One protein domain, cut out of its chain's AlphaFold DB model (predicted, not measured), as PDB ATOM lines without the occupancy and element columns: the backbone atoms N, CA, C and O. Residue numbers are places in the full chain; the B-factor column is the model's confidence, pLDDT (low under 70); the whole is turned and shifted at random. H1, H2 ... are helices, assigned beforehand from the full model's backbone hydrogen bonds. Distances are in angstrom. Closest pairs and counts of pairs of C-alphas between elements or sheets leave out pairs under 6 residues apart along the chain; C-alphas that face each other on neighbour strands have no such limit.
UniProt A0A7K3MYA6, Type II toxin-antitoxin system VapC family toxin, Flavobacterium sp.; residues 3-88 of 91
ATOM      1  N   LEU A   3     216.811 214.401 212.725       91.44
ATOM      2  CA  LEU A   3     216.822 213.384 213.766       91.44
ATOM      3  C   LEU A   3     215.612 213.445 214.716       91.44
ATOM      4  O   LEU A   3     215.083 212.397 215.061       91.44
ATOM      5  N   ILE A   4     215.139 214.646 215.087       92.12
ATOM      6  CA  ILE A   4     213.936 214.799 215.929       92.12
ATOM      7  C   ILE A   4     212.719 214.213 215.211       92.12
ATOM      8  O   ILE A   4     211.954 213.448 215.788       92.12
ATOM      9  N   PHE A   5     212.543 214.556 213.935       93.81
ATOM     10  CA  PHE A   5     211.435 214.043 213.135       93.81
ATOM     11  C   PHE A   5     211.586 212.550 212.853       93.81
ATOM     12  O   PHE A   5     210.590 211.836 212.861       93.81
ATOM     13  N   ALA A   6     212.817 212.060 212.680       93.94
ATOM     14  CA  ALA A   6     213.087 210.634 212.545       93.94
ATOM     15  C   ALA A   6     212.701 209.843 213.812       93.94
ATOM     16  O   ALA A   6     212.082 208.788 213.693       93.94
ATOM     17  N   GLU A   7     212.999 210.350 215.014       94.69
ATOM     18  CA  GLU A   7     212.553 209.731 216.272       94.69
ATOM     19  C   GLU A   7     211.031 209.785 216.443       94.69
ATOM     20  O   GLU A   7     210.417 208.781 216.809       94.69
ATOM     21  N   LEU A   8     210.404 210.925 216.133       95.44
ATOM     22  CA  LEU A   8     208.944 211.043 216.152       95.44
ATOM     23  C   LEU A   8     208.299 210.028 215.200       95.44
ATOM     24  O   LEU A   8     207.335 209.359 215.573       95.44
ATOM     25  N   LEU A   9     208.851 209.882 213.994       96.69
ATOM     26  CA  LEU A   9     208.364 208.943 212.990       96.69
ATOM     27  C   LEU A   9     208.552 207.488 213.435       96.69
ATOM     28  O   LEU A   9     207.646 206.679 213.254       96.69
ATOM     29  N   GLN A  10     209.685 207.158 214.064       96.38
ATOM     30  CA  GLN A  10     209.922 205.834 214.645       96.38
ATOM     31  C   GLN A  10     208.887 205.487 215.729       96.38
ATOM     32  O   GLN A  10     208.484 204.329 215.845       96.38
ATOM     33  N   GLY A  11     208.465 206.474 216.524       96.50
ATOM     34  CA  GLY A  11     207.466 206.304 217.580       96.50
ATOM     35  C   GLY A  11     206.007 206.316 217.107       96.50
ATOM     36  O   GLY A  11     205.121 205.947 217.884       96.50
ATOM     37  N   ALA A  12     205.743 206.731 215.866       97.62
ATOM     38  CA  ALA A  12     204.395 206.842 215.319       97.62
ATOM     39  C   ALA A  12     203.747 205.459 215.133       97.62
ATOM     40  O   ALA A  12     204.339 204.525 214.594       97.62
ATOM     41  N   LYS A  13     202.491 205.318 215.564       95.56
ATOM     42  CA  LYS A  13     201.750 204.047 215.581       95.56
ATOM     43  C   LYS A  13     200.771 203.901 214.427       95.56
ATOM     44  O   LYS A  13     200.302 202.796 214.161       95.56
ATOM     45  N   GLY A  14     200.417 204.997 213.760       96.44
ATOM     46  CA  GLY A  14     199.399 204.978 212.719       96.44
ATOM     47  C   GLY A  14     199.563 206.060 211.662       96.44
ATOM     48  O   GLY A  14     200.226 207.074 211.860       96.44
ATOM     49  N   LYS A  15     198.874 205.848 210.538       97.00
ATOM     50  CA  LYS A  15     198.934 206.695 209.339       97.00
ATOM     51  C   LYS A  15     198.715 208.182 209.629       97.00
ATOM     52  O   LYS A  15     199.422 209.017 209.089       97.00
ATOM     53  N   ARG A  16     197.771 208.503 210.518       97.44
ATOM     54  CA  ARG A  16     197.457 209.887 210.891       97.44
ATOM     55  C   ARG A  16     198.627 210.604 211.573       97.44
ATOM     56  O   ARG A  16     198.825 211.789 211.333       97.44
ATOM     57  N   GLU A  17     199.357 209.920 212.453       97.75
ATOM     58  CA  GLU A  17     200.513 210.508 213.145       97.75
ATOM     59  C   GLU A  17     201.656 210.739 212.156       97.75
ATOM     60  O   GLU A  17     202.235 211.819 212.141       97.75
ATOM     61  N   ILE A  18     201.898 209.767 211.272       97.94
ATOM     62  CA  ILE A  18     202.886 209.868 210.191       97.94
ATOM     63  C   ILE A  18     202.580 211.070 209.286       97.94
ATOM     64  O   ILE A  18     203.429 211.936 209.116       97.94
ATOM     65  N   GLU A  19     201.345 211.185 208.785       97.88
ATOM     66  CA  GLU A  19     200.930 212.296 207.913       97.88
ATOM     67  C   GLU A  19     201.092 213.667 208.591       97.88
ATOM     68  O   GLU A  19     201.450 214.651 207.943       97.88
ATOM     69  N   MET A  20     200.850 213.744 209.903       96.62
ATOM     70  CA  MET A  20     201.080 214.965 210.675       96.62
ATOM     71  C   MET A  20     202.574 215.304 210.759       96.62
ATOM     72  O   MET A  20     202.948 216.450 210.514       96.62
ATOM     73  N   ILE A  21     203.422 214.325 211.094       96.81
ATOM     74  CA  ILE A  21     204.880 214.490 211.196       96.81
ATOM     75  C   ILE A  21     205.461 214.944 209.851       96.81
ATOM     76  O   ILE A  21     206.202 215.927 209.820       96.81
ATOM     77  N   ASP A  22     205.064 214.303 208.749       95.69
ATOM     78  CA  ASP A  22     205.490 214.660 207.390       95.69
ATOM     79  C   ASP A  22     205.085 216.096 207.028       95.69
ATOM     80  O   ASP A  22     205.880 216.864 206.479       95.69
ATOM     81  N   GLY A  23     203.858 216.489 207.391       95.81
ATOM     82  CA  GLY A  23     203.352 217.843 207.177       95.81
ATOM     83  C   GLY A  23     204.175 218.916 207.895       95.81
ATOM     84  O   GLY A  23     204.453 219.963 207.310       95.81
ATOM     85  N   PHE A  24     204.602 218.659 209.135       94.19
ATOM     86  CA  PHE A  24     205.485 219.568 209.873       94.19
ATOM     87  C   PHE A  24     206.910 219.574 209.315       94.19
ATOM     88  O   PHE A  24     207.497 220.645 209.151       94.19
ATOM     89  N   PHE A  25     207.462 218.399 209.003       94.06
ATOM     90  CA  PHE A  25     208.817 218.266 208.474       94.06
ATOM     91  C   PHE A  25     208.990 219.054 207.170       94.06
ATOM     92  O   PHE A  25     209.938 219.826 207.041       94.06
ATOM     93  N   GLY A  26     208.025 218.951 206.248       92.25
ATOM     94  CA  GLY A  26     208.060 219.649 204.960       92.25
ATOM     95  C   GLY A  26     208.010 221.182 205.040       92.25
ATOM     96  O   GLY A  26     208.293 221.849 204.048       92.25
ATOM     97  N   GLN A  27     207.664 221.756 206.197       91.12
ATOM     98  CA  GLN A  27     207.579 223.209 206.405       91.12
ATOM     99  C   GLN A  27     208.768 223.777 207.195       91.12
ATOM    100  O   GLN A  27     208.931 224.996 207.284       91.12
ATOM    101  N   MET A  28     209.594 222.920 207.792       86.38
ATOM    102  CA  MET A  28     210.670 223.337 208.684       86.38
ATOM    103  C   MET A  28     211.943 223.711 207.921       86.38
ATOM    104  O   MET A  28     212.359 223.043 206.977       86.38
ATOM    105  N   LYS A  29     212.635 224.752 208.400       82.88
ATOM    106  CA  LYS A  29     214.038 224.982 208.039       82.88
ATOM    107  C   LYS A  29     214.908 224.069 208.882       82.88
ATOM    108  O   LYS A  29     215.036 224.254 210.091       82.88
ATOM    109  N   ILE A  30     215.504 223.086 208.234       81.25
ATOM    110  CA  ILE A  30     216.326 222.098 208.910       81.25
ATOM    111  C   ILE A  30     217.731 222.658 209.054       81.25
ATOM    112  O   ILE A  30     218.394 222.986 208.074       81.25
ATOM    113  N   LEU A  31     218.189 222.757 210.298       80.75
ATOM    114  CA  LEU A  31     219.586 223.042 210.575       80.75
ATOM    115  C   LEU A  31     220.397 221.782 210.284       80.75
ATOM    116  O   LEU A  31     220.308 220.816 211.041       80.75
ATOM    117  N   ASP A  32     221.153 221.780 209.196       77.56
ATOM    118  CA  ASP A  32     222.045 220.687 208.830       77.56
ATOM    119  C   ASP A  32     223.481 221.193 208.675       77.56
ATOM    120  O   ASP A  32     223.724 222.314 208.222       77.56
ATOM    121  N   ALA A  33     224.431 220.373 209.108       81.12
ATOM    122  CA  ALA A  33     225.849 220.628 208.941       81.12
ATOM    123  C   ALA A  33     226.614 219.293 208.923       81.12
ATOM    124  O   ALA A  33     226.334 218.404 209.738       81.12
ATOM    125  N   PRO A  34     227.629 219.150 208.054       86.31
ATOM    126  CA  PRO A  34     228.455 217.953 208.031       86.31
ATOM    127  C   PRO A  34     229.066 217.652 209.404       86.31
ATOM    128  O   PRO A  34     229.568 218.541 210.096       86.31
ATOM    129  N   GLY A  35     229.024 216.377 209.789       90.19
ATOM    130  CA  GLY A  35     229.675 215.882 210.999       90.19
ATOM    131  C   GLY A  35     228.915 216.100 212.309       90.19
ATOM    132  O   GLY A  35     229.410 215.642 213.331       90.19
ATOM    133  N   LEU A  36     227.717 216.711 212.324       91.75
ATOM    134  CA  LEU A  36     226.971 216.970 213.573       91.75
ATOM    135  C   LEU A  36     226.820 215.733 214.465       91.75
ATOM    136  O   LEU A  36     227.052 215.808 215.667       91.75
ATOM    137  N   ILE A  37     226.482 214.585 213.875       94.12
ATOM    138  CA  ILE A  37     226.307 213.332 214.621       94.12
ATOM    139  C   ILE A  37     227.640 212.833 215.196       94.12
ATOM    140  O   ILE A  37     227.697 212.373 216.335       94.12
ATOM    141  N   TYR A  38     228.722 212.939 214.422       95.81
ATOM    142  CA  TYR A  38     230.044 212.498 214.857       95.81
ATOM    143  C   TYR A  38     230.586 213.380 215.990       95.81
ATOM    144  O   TYR A  38     231.028 212.870 217.020       95.81
ATOM    145  N   GLU A  39     230.458 214.701 215.849       95.50
ATOM    146  CA  GLU A  39     230.827 215.674 216.882       95.50
ATOM    147  C   GLU A  39     229.993 215.507 218.155       95.50
ATOM    148  O   GLU A  39     230.520 215.589 219.264       95.50
ATOM    149  N   ALA A  40     228.706 215.185 218.027       96.75
ATOM    150  CA  ALA A  40     227.870 214.848 219.172       96.75
ATOM    151  C   ALA A  40     228.364 213.601 219.916       96.75
ATOM    152  O   ALA A  40     228.247 213.536 221.137       96.75
ATOM    153  N   GLY A  41     228.947 212.628 219.209       98.00
ATOM    154  CA  GLY A  41     229.602 211.471 219.819       98.00
ATOM    155  C   GLY A  41     230.812 211.875 220.667       98.00
ATOM    156  O   GLY A  41     230.926 211.455 221.822       98.00
ATOM    157  N   HIS A  42     231.675 212.752 220.139       98.31
ATOM    158  CA  HIS A  42     232.798 213.331 220.893       98.31
ATOM    159  C   HIS A  42     232.328 214.135 222.102       98.31
ATOM    160  O   HIS A  42     232.862 213.975 223.203       98.31
ATOM    161  N   TYR A  43     231.290 214.952 221.926       98.06
ATOM    162  CA  TYR A  43     230.677 215.720 223.004       98.06
ATOM    163  C   TYR A  43     230.109 214.792 224.089       98.06
ATOM    164  O   TYR A  43     230.452 214.915 225.264       98.06
ATOM    165  N   SER A  44     229.317 213.790 223.697       98.38
ATOM    166  CA  SER A  44     228.722 212.796 224.594       98.38
ATOM    167  C   SER A  44     229.778 212.070 225.424       98.38
ATOM    168  O   SER A  44     229.647 211.950 226.645       98.38
ATOM    169  N   ARG A  45     230.878 211.662 224.779       98.31
ATOM    170  CA  ARG A  45     232.025 211.032 225.437       98.31
ATOM    171  C   ARG A  45     232.715 211.973 226.424       98.31
ATOM    172  O   ARG A  45     233.022 211.553 227.536       98.31
ATOM    173  N   SER A  46     232.949 213.222 226.028       98.19
ATOM    174  CA  SER A  46     233.693 214.205 226.829       98.19
ATOM    175  C   SER A  46     232.932 214.626 228.087       98.19
ATOM    176  O   SER A  46     233.525 214.744 229.157       98.19
ATOM    177  N   TYR A  47     231.608 214.778 227.986       97.19
ATOM    178  CA  TYR A  47     230.744 215.177 229.105       97.19
ATOM    179  C   TYR A  47     230.101 213.995 229.846       97.19
ATOM    180  O   TYR A  47     229.348 214.199 230.808       97.19
ATOM    181  N   LYS A  48     230.419 212.763 229.424       97.50
ATOM    182  CA  LYS A  48     229.865 211.507 229.950       97.50
ATOM    183  C   LYS A  48     228.333 211.504 229.949       97.50
ATOM    184  O   LYS A  48     227.701 211.158 230.943       97.50
ATOM    185  N   LEU A  49     227.724 211.934 228.844       97.69
ATOM    186  CA  LEU A  49     226.266 212.078 228.751       97.69
ATOM    187  C   LEU A  49     225.541 210.736 228.889       97.69
ATOM    188  O   LEU A  49     224.520 210.664 229.570       97.69
ATOM    189  N   LEU A  50     226.118 209.660 228.348       97.06
ATOM    190  CA  LEU A  50     225.561 208.317 228.505       97.06
ATOM    191  C   LEU A  50     225.482 207.890 229.981       97.06
ATOM    192  O   LEU A  50     224.454 207.371 230.406       97.06
ATOM    193  N   ASP A  51     226.510 208.190 230.784       97.06
ATOM    194  CA  ASP A  51     226.531 207.904 232.230       97.06
ATOM    195  C   ASP A  51     225.465 208.717 232.993       97.06
ATOM    196  O   ASP A  51     225.017 208.322 234.068       97.06
ATOM    197  N   ARG A  52     225.027 209.847 232.422       95.31
ATOM    198  CA  ARG A  52     223.921 210.683 232.924       95.31
ATOM    199  C   ARG A  52     222.551 210.231 232.402       95.31
ATOM    200  O   ARG A  52     221.538 210.860 232.700       95.31
ATOM    201  N   GLY A  53     222.503 209.152 231.621       96.25
ATOM    202  CA  GLY A  53     221.284 208.623 231.020       96.25
ATOM    203  C   GLY A  53     220.724 209.482 229.885       96.25
ATOM    204  O   GLY A  53     219.513 209.425 229.665       96.25
ATOM    205  N   ILE A  54     221.581 210.270 229.224       97.69
ATOM    206  CA  ILE A  54     221.282 211.082 228.038       97.69
ATOM    207  C   ILE A  54     221.806 210.324 226.810       97.69
ATOM    208  O   ILE A  54     223.002 210.028 226.719       97.69
ATOM    209  N   GLY A  55     220.905 209.974 225.889       96.25
ATOM    210  CA  GLY A  55     221.225 209.150 224.724       96.25
ATOM    211  C   GLY A  55     222.066 209.884 223.681       96.25
ATOM    212  O   GLY A  55     222.279 211.096 223.758       96.25
ATOM    213  N   LEU A  56     222.546 209.160 222.663       95.88
ATOM    214  CA  LEU A  56     223.283 209.789 221.562       95.88
ATOM    215  C   LEU A  56     222.402 210.784 220.800       95.88
ATOM    216  O   LEU A  56     222.878 211.860 220.466       95.88
ATOM    217  N   ILE A  57     221.128 210.457 220.574       94.31
ATOM    218  CA  ILE A  57     220.197 211.360 219.894       94.31
ATOM    219  C   ILE A  57     220.053 212.676 220.666       94.31
ATOM    220  O   ILE A  57     220.329 213.741 220.115       94.31
ATOM    221  N   ASP A  58     219.759 212.603 221.963       96.00
ATOM    222  CA  ASP A  58     219.722 213.781 222.835       96.00
ATOM    223  C   ASP A  58     221.064 214.524 222.847       96.00
ATOM    224  O   ASP A  58     221.103 215.753 222.833       96.00
ATOM    225  N   SER A  59     222.186 213.796 222.808       97.19
ATOM    226  CA  SER A  59     223.522 214.392 222.709       97.19
ATOM    227  C   SER A  59     223.697 215.186 221.409       97.19
ATOM    228  O   SER A  59     224.337 216.239 221.427       97.19
ATOM    229  N   VAL A  60     223.120 214.731 220.289       96.38
ATOM    230  CA  VAL A  60     223.102 215.480 219.018       96.38
ATOM    231  C   VAL A  60     222.297 216.761 219.176       96.38
ATOM    232  O   VAL A  60     222.790 217.821 218.796       96.38
ATOM    233  N   ILE A  61     221.110 216.694 219.782       95.88
ATOM    234  CA  ILE A  61     220.253 217.864 220.021       95.88
ATOM    235  C   ILE A  61     220.986 218.894 220.896       95.88
ATOM    236  O   ILE A  61     221.102 220.058 220.516       95.88
ATOM    237  N   ILE A  62     221.542 218.451 222.026       96.81
ATOM    238  CA  ILE A  62     222.260 219.279 223.004       96.81
ATOM    239  C   ILE A  62     223.484 219.949 222.385       96.81
ATOM    240  O   ILE A  62     223.612 221.172 222.424       96.81
ATOM    241  N   SER A  63     224.385 219.155 221.805       96.62
ATOM    242  CA  SER A  63     225.632 219.681 221.239       96.62
ATOM    243  C   SER A  63     225.372 220.612 220.055       96.62
ATOM    244  O   SER A  63     226.041 221.637 219.932       96.62
ATOM    245  N   THR A  64     224.365 220.311 219.229       95.12
ATOM    246  CA  THR A  64     223.945 221.186 218.128       95.12
ATOM    247  C   THR A  64     223.404 222.503 218.668       95.12
ATOM    248  O   THR A  64     223.865 223.558 218.247       95.12
ATOM    249  N   ALA A  65     222.479 222.478 219.630       94.69
ATOM    250  CA  ALA A  65     221.921 223.706 220.186       94.69
ATOM    251  C   ALA A  65     223.009 224.607 220.784       94.69
ATOM    252  O   ALA A  65     223.077 225.785 220.452       94.69
ATOM    253  N   ILE A  66     223.922 224.040 221.577       95.31
ATOM    254  CA  ILE A  66     225.042 224.787 222.166       95.31
ATOM    255  C   ILE A  66     225.960 225.360 221.079       95.31
ATOM    256  O   ILE A  66     226.352 226.521 221.156       95.31
ATOM    257  N   ARG A  67     226.290 224.572 220.047       93.56
ATOM    258  CA  ARG A  67     227.162 225.001 218.939       93.56
ATOM    259  C   ARG A  67     226.611 226.211 218.184       93.56
ATOM    260  O   ARG A  67     227.398 227.024 217.708       93.56
ATOM    261  N   PHE A  68     225.292 226.301 218.041       92.75
ATOM    262  CA  PHE A  68     224.624 227.368 217.292       92.75
ATOM    263  C   PHE A  68     223.994 228.442 218.190       92.75
ATOM    264  O   PHE A  68     223.204 229.239 217.695       92.75
ATOM    265  N   ASP A  69     224.346 228.466 219.481       94.38
ATOM    266  CA  ASP A  69     223.814 229.403 220.482       94.38
ATOM    267  C   ASP A  69     222.274 229.434 220.527       94.38
ATOM    268  O   ASP A  69     221.623 230.475 220.586       94.38
ATOM    269  N   LEU A  70     221.676 228.244 220.451       94.25
ATOM    270  CA  LEU A  70     220.237 228.033 220.507       94.25
ATOM    271  C   LEU A  70     219.807 227.582 221.903       94.25
ATOM    272  O   LEU A  70     220.570 226.999 222.682       94.25
ATOM    273  N   GLN A  71     218.526 227.804 222.183       96.88
ATOM    274  CA  GLN A  71     217.862 227.304 223.378       96.88
ATOM    275  C   GLN A  71     217.113 226.006 223.074       96.88
ATOM    276  O   GLN A  71     216.533 225.843 222.000       96.88
ATOM    277  N   ILE A  72     217.099 225.092 224.040       96.31
ATOM    278  CA  ILE A  72     216.334 223.849 223.979       96.31
ATOM    279  C   ILE A  72     215.061 224.022 224.789       96.31
ATOM    280  O   ILE A  72     215.095 224.367 225.972       96.31
ATOM    281  N   TRP A  73     213.937 223.709 224.156       95.94
ATOM    282  CA  TRP A  73     212.677 223.493 224.846       95.94
ATOM    283  C   TRP A  73     212.450 221.992 225.013       95.94
ATOM    284  O   TRP A  73     212.393 221.253 224.032       95.94
ATOM    285  N   THR A  74     212.374 221.522 226.257       94.81
ATOM    286  CA  THR A  74     212.206 220.098 226.563       94.81
ATOM    287  C   THR A  74     211.499 219.899 227.900       94.81
ATOM    288  O   THR A  74     211.571 220.746 228.790       94.81
ATOM    289  N   LEU A  75     210.829 218.755 228.038       95.31
ATOM    290  CA  LEU A  75     210.260 218.273 229.300       95.31
ATOM    291  C   LEU A  75     211.179 217.256 230.002       95.31
ATOM    292  O   LEU A  75     210.877 216.821 231.117       95.31
ATOM    293  N   ASP A  76     212.290 216.858 229.372       95.50
ATOM    294  CA  ASP A  76     213.212 215.874 229.932       95.50
ATOM    295  C   ASP A  76     214.042 216.481 231.073       95.50
ATOM    296  O   ASP A  76     214.905 217.341 230.877       95.50
ATOM    297  N   ARG A  77     213.810 215.989 232.294       95.25
ATOM    298  CA  ARG A  77     214.486 216.477 233.504       95.25
ATOM    299  C   ARG A  77     215.987 216.190 233.531       95.25
ATOM    300  O   ARG A  77     216.712 216.931 234.187       95.25
ATOM    301  N   LYS A  78     216.463 215.137 232.861       95.50
ATOM    302  CA  LYS A  78     217.897 214.825 232.774       95.50
ATOM    303  C   LYS A  78     218.601 215.845 231.892       95.50
ATOM    304  O   LYS A  78     219.664 216.330 232.266       95.50
ATOM    305  N   ILE A  79     217.981 216.207 230.766       96.38
ATOM    306  CA  ILE A  79     218.494 217.258 229.878       96.38
ATOM    307  C   ILE A  79     218.463 218.608 230.601       96.38
ATOM    308  O   ILE A  79     219.478 219.297 230.640       96.38
ATOM    309  N   LEU A  80     217.348 218.955 231.254       96.12
ATOM    310  CA  LEU A  80     217.244 220.190 232.043       96.12
ATOM    311  C   LEU A  80     218.274 220.254 233.181       96.12
ATOM    312  O   LEU A  80     218.811 221.318 233.455       96.12
ATOM    313  N   GLY A  81     218.576 219.123 233.826       95.62
ATOM    314  CA  GLY A  81     219.617 219.038 234.852       95.62
ATOM    315  C   GLY A  81     221.050 219.097 234.309       95.62
ATOM    316  O   GLY A  81     221.986 219.271 235.089       95.62
ATOM    317  N   PHE A  82     221.239 218.930 232.998       96.44
ATOM    318  CA  PHE A  82     222.534 219.046 232.332       96.44
ATOM    319  C   PHE A  82     222.779 220.448 231.752       96.44
ATOM    320  O   PHE A  82     223.909 220.931 231.809       96.44
ATOM    321  N   LEU A  83     221.753 221.082 231.178       96.56
ATOM    322  CA  LEU A  83     221.884 222.354 230.469       96.56
ATOM    323  C   LEU A  83     222.132 223.543 231.409       96.56
ATOM    324  O   LEU A  83     221.567 223.640 232.497       96.56
ATOM    325  N   GLU A  84     222.928 224.503 230.938       95.50
ATOM    326  CA  GLU A  84     223.009 225.829 231.553       95.50
ATOM    327  C   GLU A  84     221.714 226.613 231.312       95.50
ATOM    328  O   GLU A  84     221.088 226.482 230.259       95.50
ATOM    329  N   SER A  85     221.345 227.509 232.235       94.62
ATOM    330  CA  SER A  85     220.103 228.294 232.138       94.62
ATOM    331  C   SER A  85     219.973 229.080 230.831       94.62
ATOM    332  O   SER A  85     218.871 229.208 230.311       94.62
ATOM    333  N   LYS A  86     221.086 229.561 230.257       95.44
ATOM    334  CA  LYS A  86     221.082 230.280 228.970       95.44
ATOM    335  C   LYS A  86     220.622 229.405 227.796       95.44
ATOM    336  O   LYS A  86     220.070 229.926 226.834       95.44
ATOM    337  N   ASN A  87     220.826 228.089 227.886       96.56
ATOM    338  CA  ASN A  87     220.485 227.114 226.852       96.56
ATOM    339  C   ASN A  87     219.095 226.494 227.049       96.56
ATOM    340  O   ASN A  87     218.720 225.603 226.289       96.56
ATOM    341  N   ILE A  88     218.325 226.941 228.043       97.12
ATOM    342  CA  ILE A  88     216.964 226.468 228.297       97.12
ATOM    343  C   ILE A  88     215.984 227.532 227.809       97.12
ATOM    344  O   ILE A  88     216.086 228.699 228.181       97.12
TER     345      ILE A  88
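Overview. This is residues 3 to 88 of the 91 residues of the protein "Type II toxin-antitoxin system VapC family toxin" of Flavobacterium sp. (UniProt A0A7K3MYA6). The model is two helical parts set end to end: a hairpin of two helices, H1 and H2, at one end, and at the other a group in which H3 and H4 cross about at right angles, with the short H5 set off on another side of H4. Residues 26 to 35 join the two parts, and the first residue of H1 comes near H4. The printed part has 86 residues with five named helices in the order H1, H2, H3, H4, H5 and no named strand; the class is all helix. The whole is only just compact, close to loose, with a radius of gyration of the C-alphas of 14.0 A, and it is elongated, spanning 39 by 25 by 24 A.

Arrangement. H1, residues 3 to 11, and H2, residues 15 to 25, form a helical hairpin. They touch, with the C-alphas of Leu 9 and Ile 18 closest at 6.2 A. They run opposite ways at a shallow tilt of 5 degrees. H3, residues 36 to 47, is apart from both H1 and H2. H3 touches H4, residues 56 to 67, and their closest C-alphas, those of Ala 40 and Val 60, are 4.8 A apart. Their lines are about perpendicular, at 86 degrees. H1 and H4 are close but not clearly touching, with the C-alphas of Leu 3 and Ile 57 closest at 7.3 A. H5, residues 77 to 82, touches no helix. H4 and H5 are close but not clearly touching, with the C-alphas of Asp 58 and Ile 79 closest at 7.9 A. H4 and H5 run the same way at a steep tilt of 48 degrees. In H1, H2, H3, H4 and H5, every O i to N i+4 pair is within hydrogen-bond range.

Along the chain. H1 begins at C-alpha 3, at (216.822, 213.384, 213.766), and measures 12.3 A from first to last C-alpha. H2 measures 15.2 A. H3 measures 16.1 A and begins at C-alpha 36, at (226.971, 216.970, 213.573). H4 measures 15.9 A. H5 measures 8.5 A and ends at C-alpha 82, at (222.534, 219.046, 232.332).

Size, cuts and confidence. The two C-alphas farthest apart are those of Arg 16 and Ser 46, at 39.8 A. The printed part runs from residue 3 to residue 88 and has no cut. The link from H1 to H2 is tight; those from H2 to H3, H3 to H4 and H4 to H5 are short, with 10, 8 and 9 residues. The mean pLDDT of the printed part is 94.7, and no printed residue is under 70.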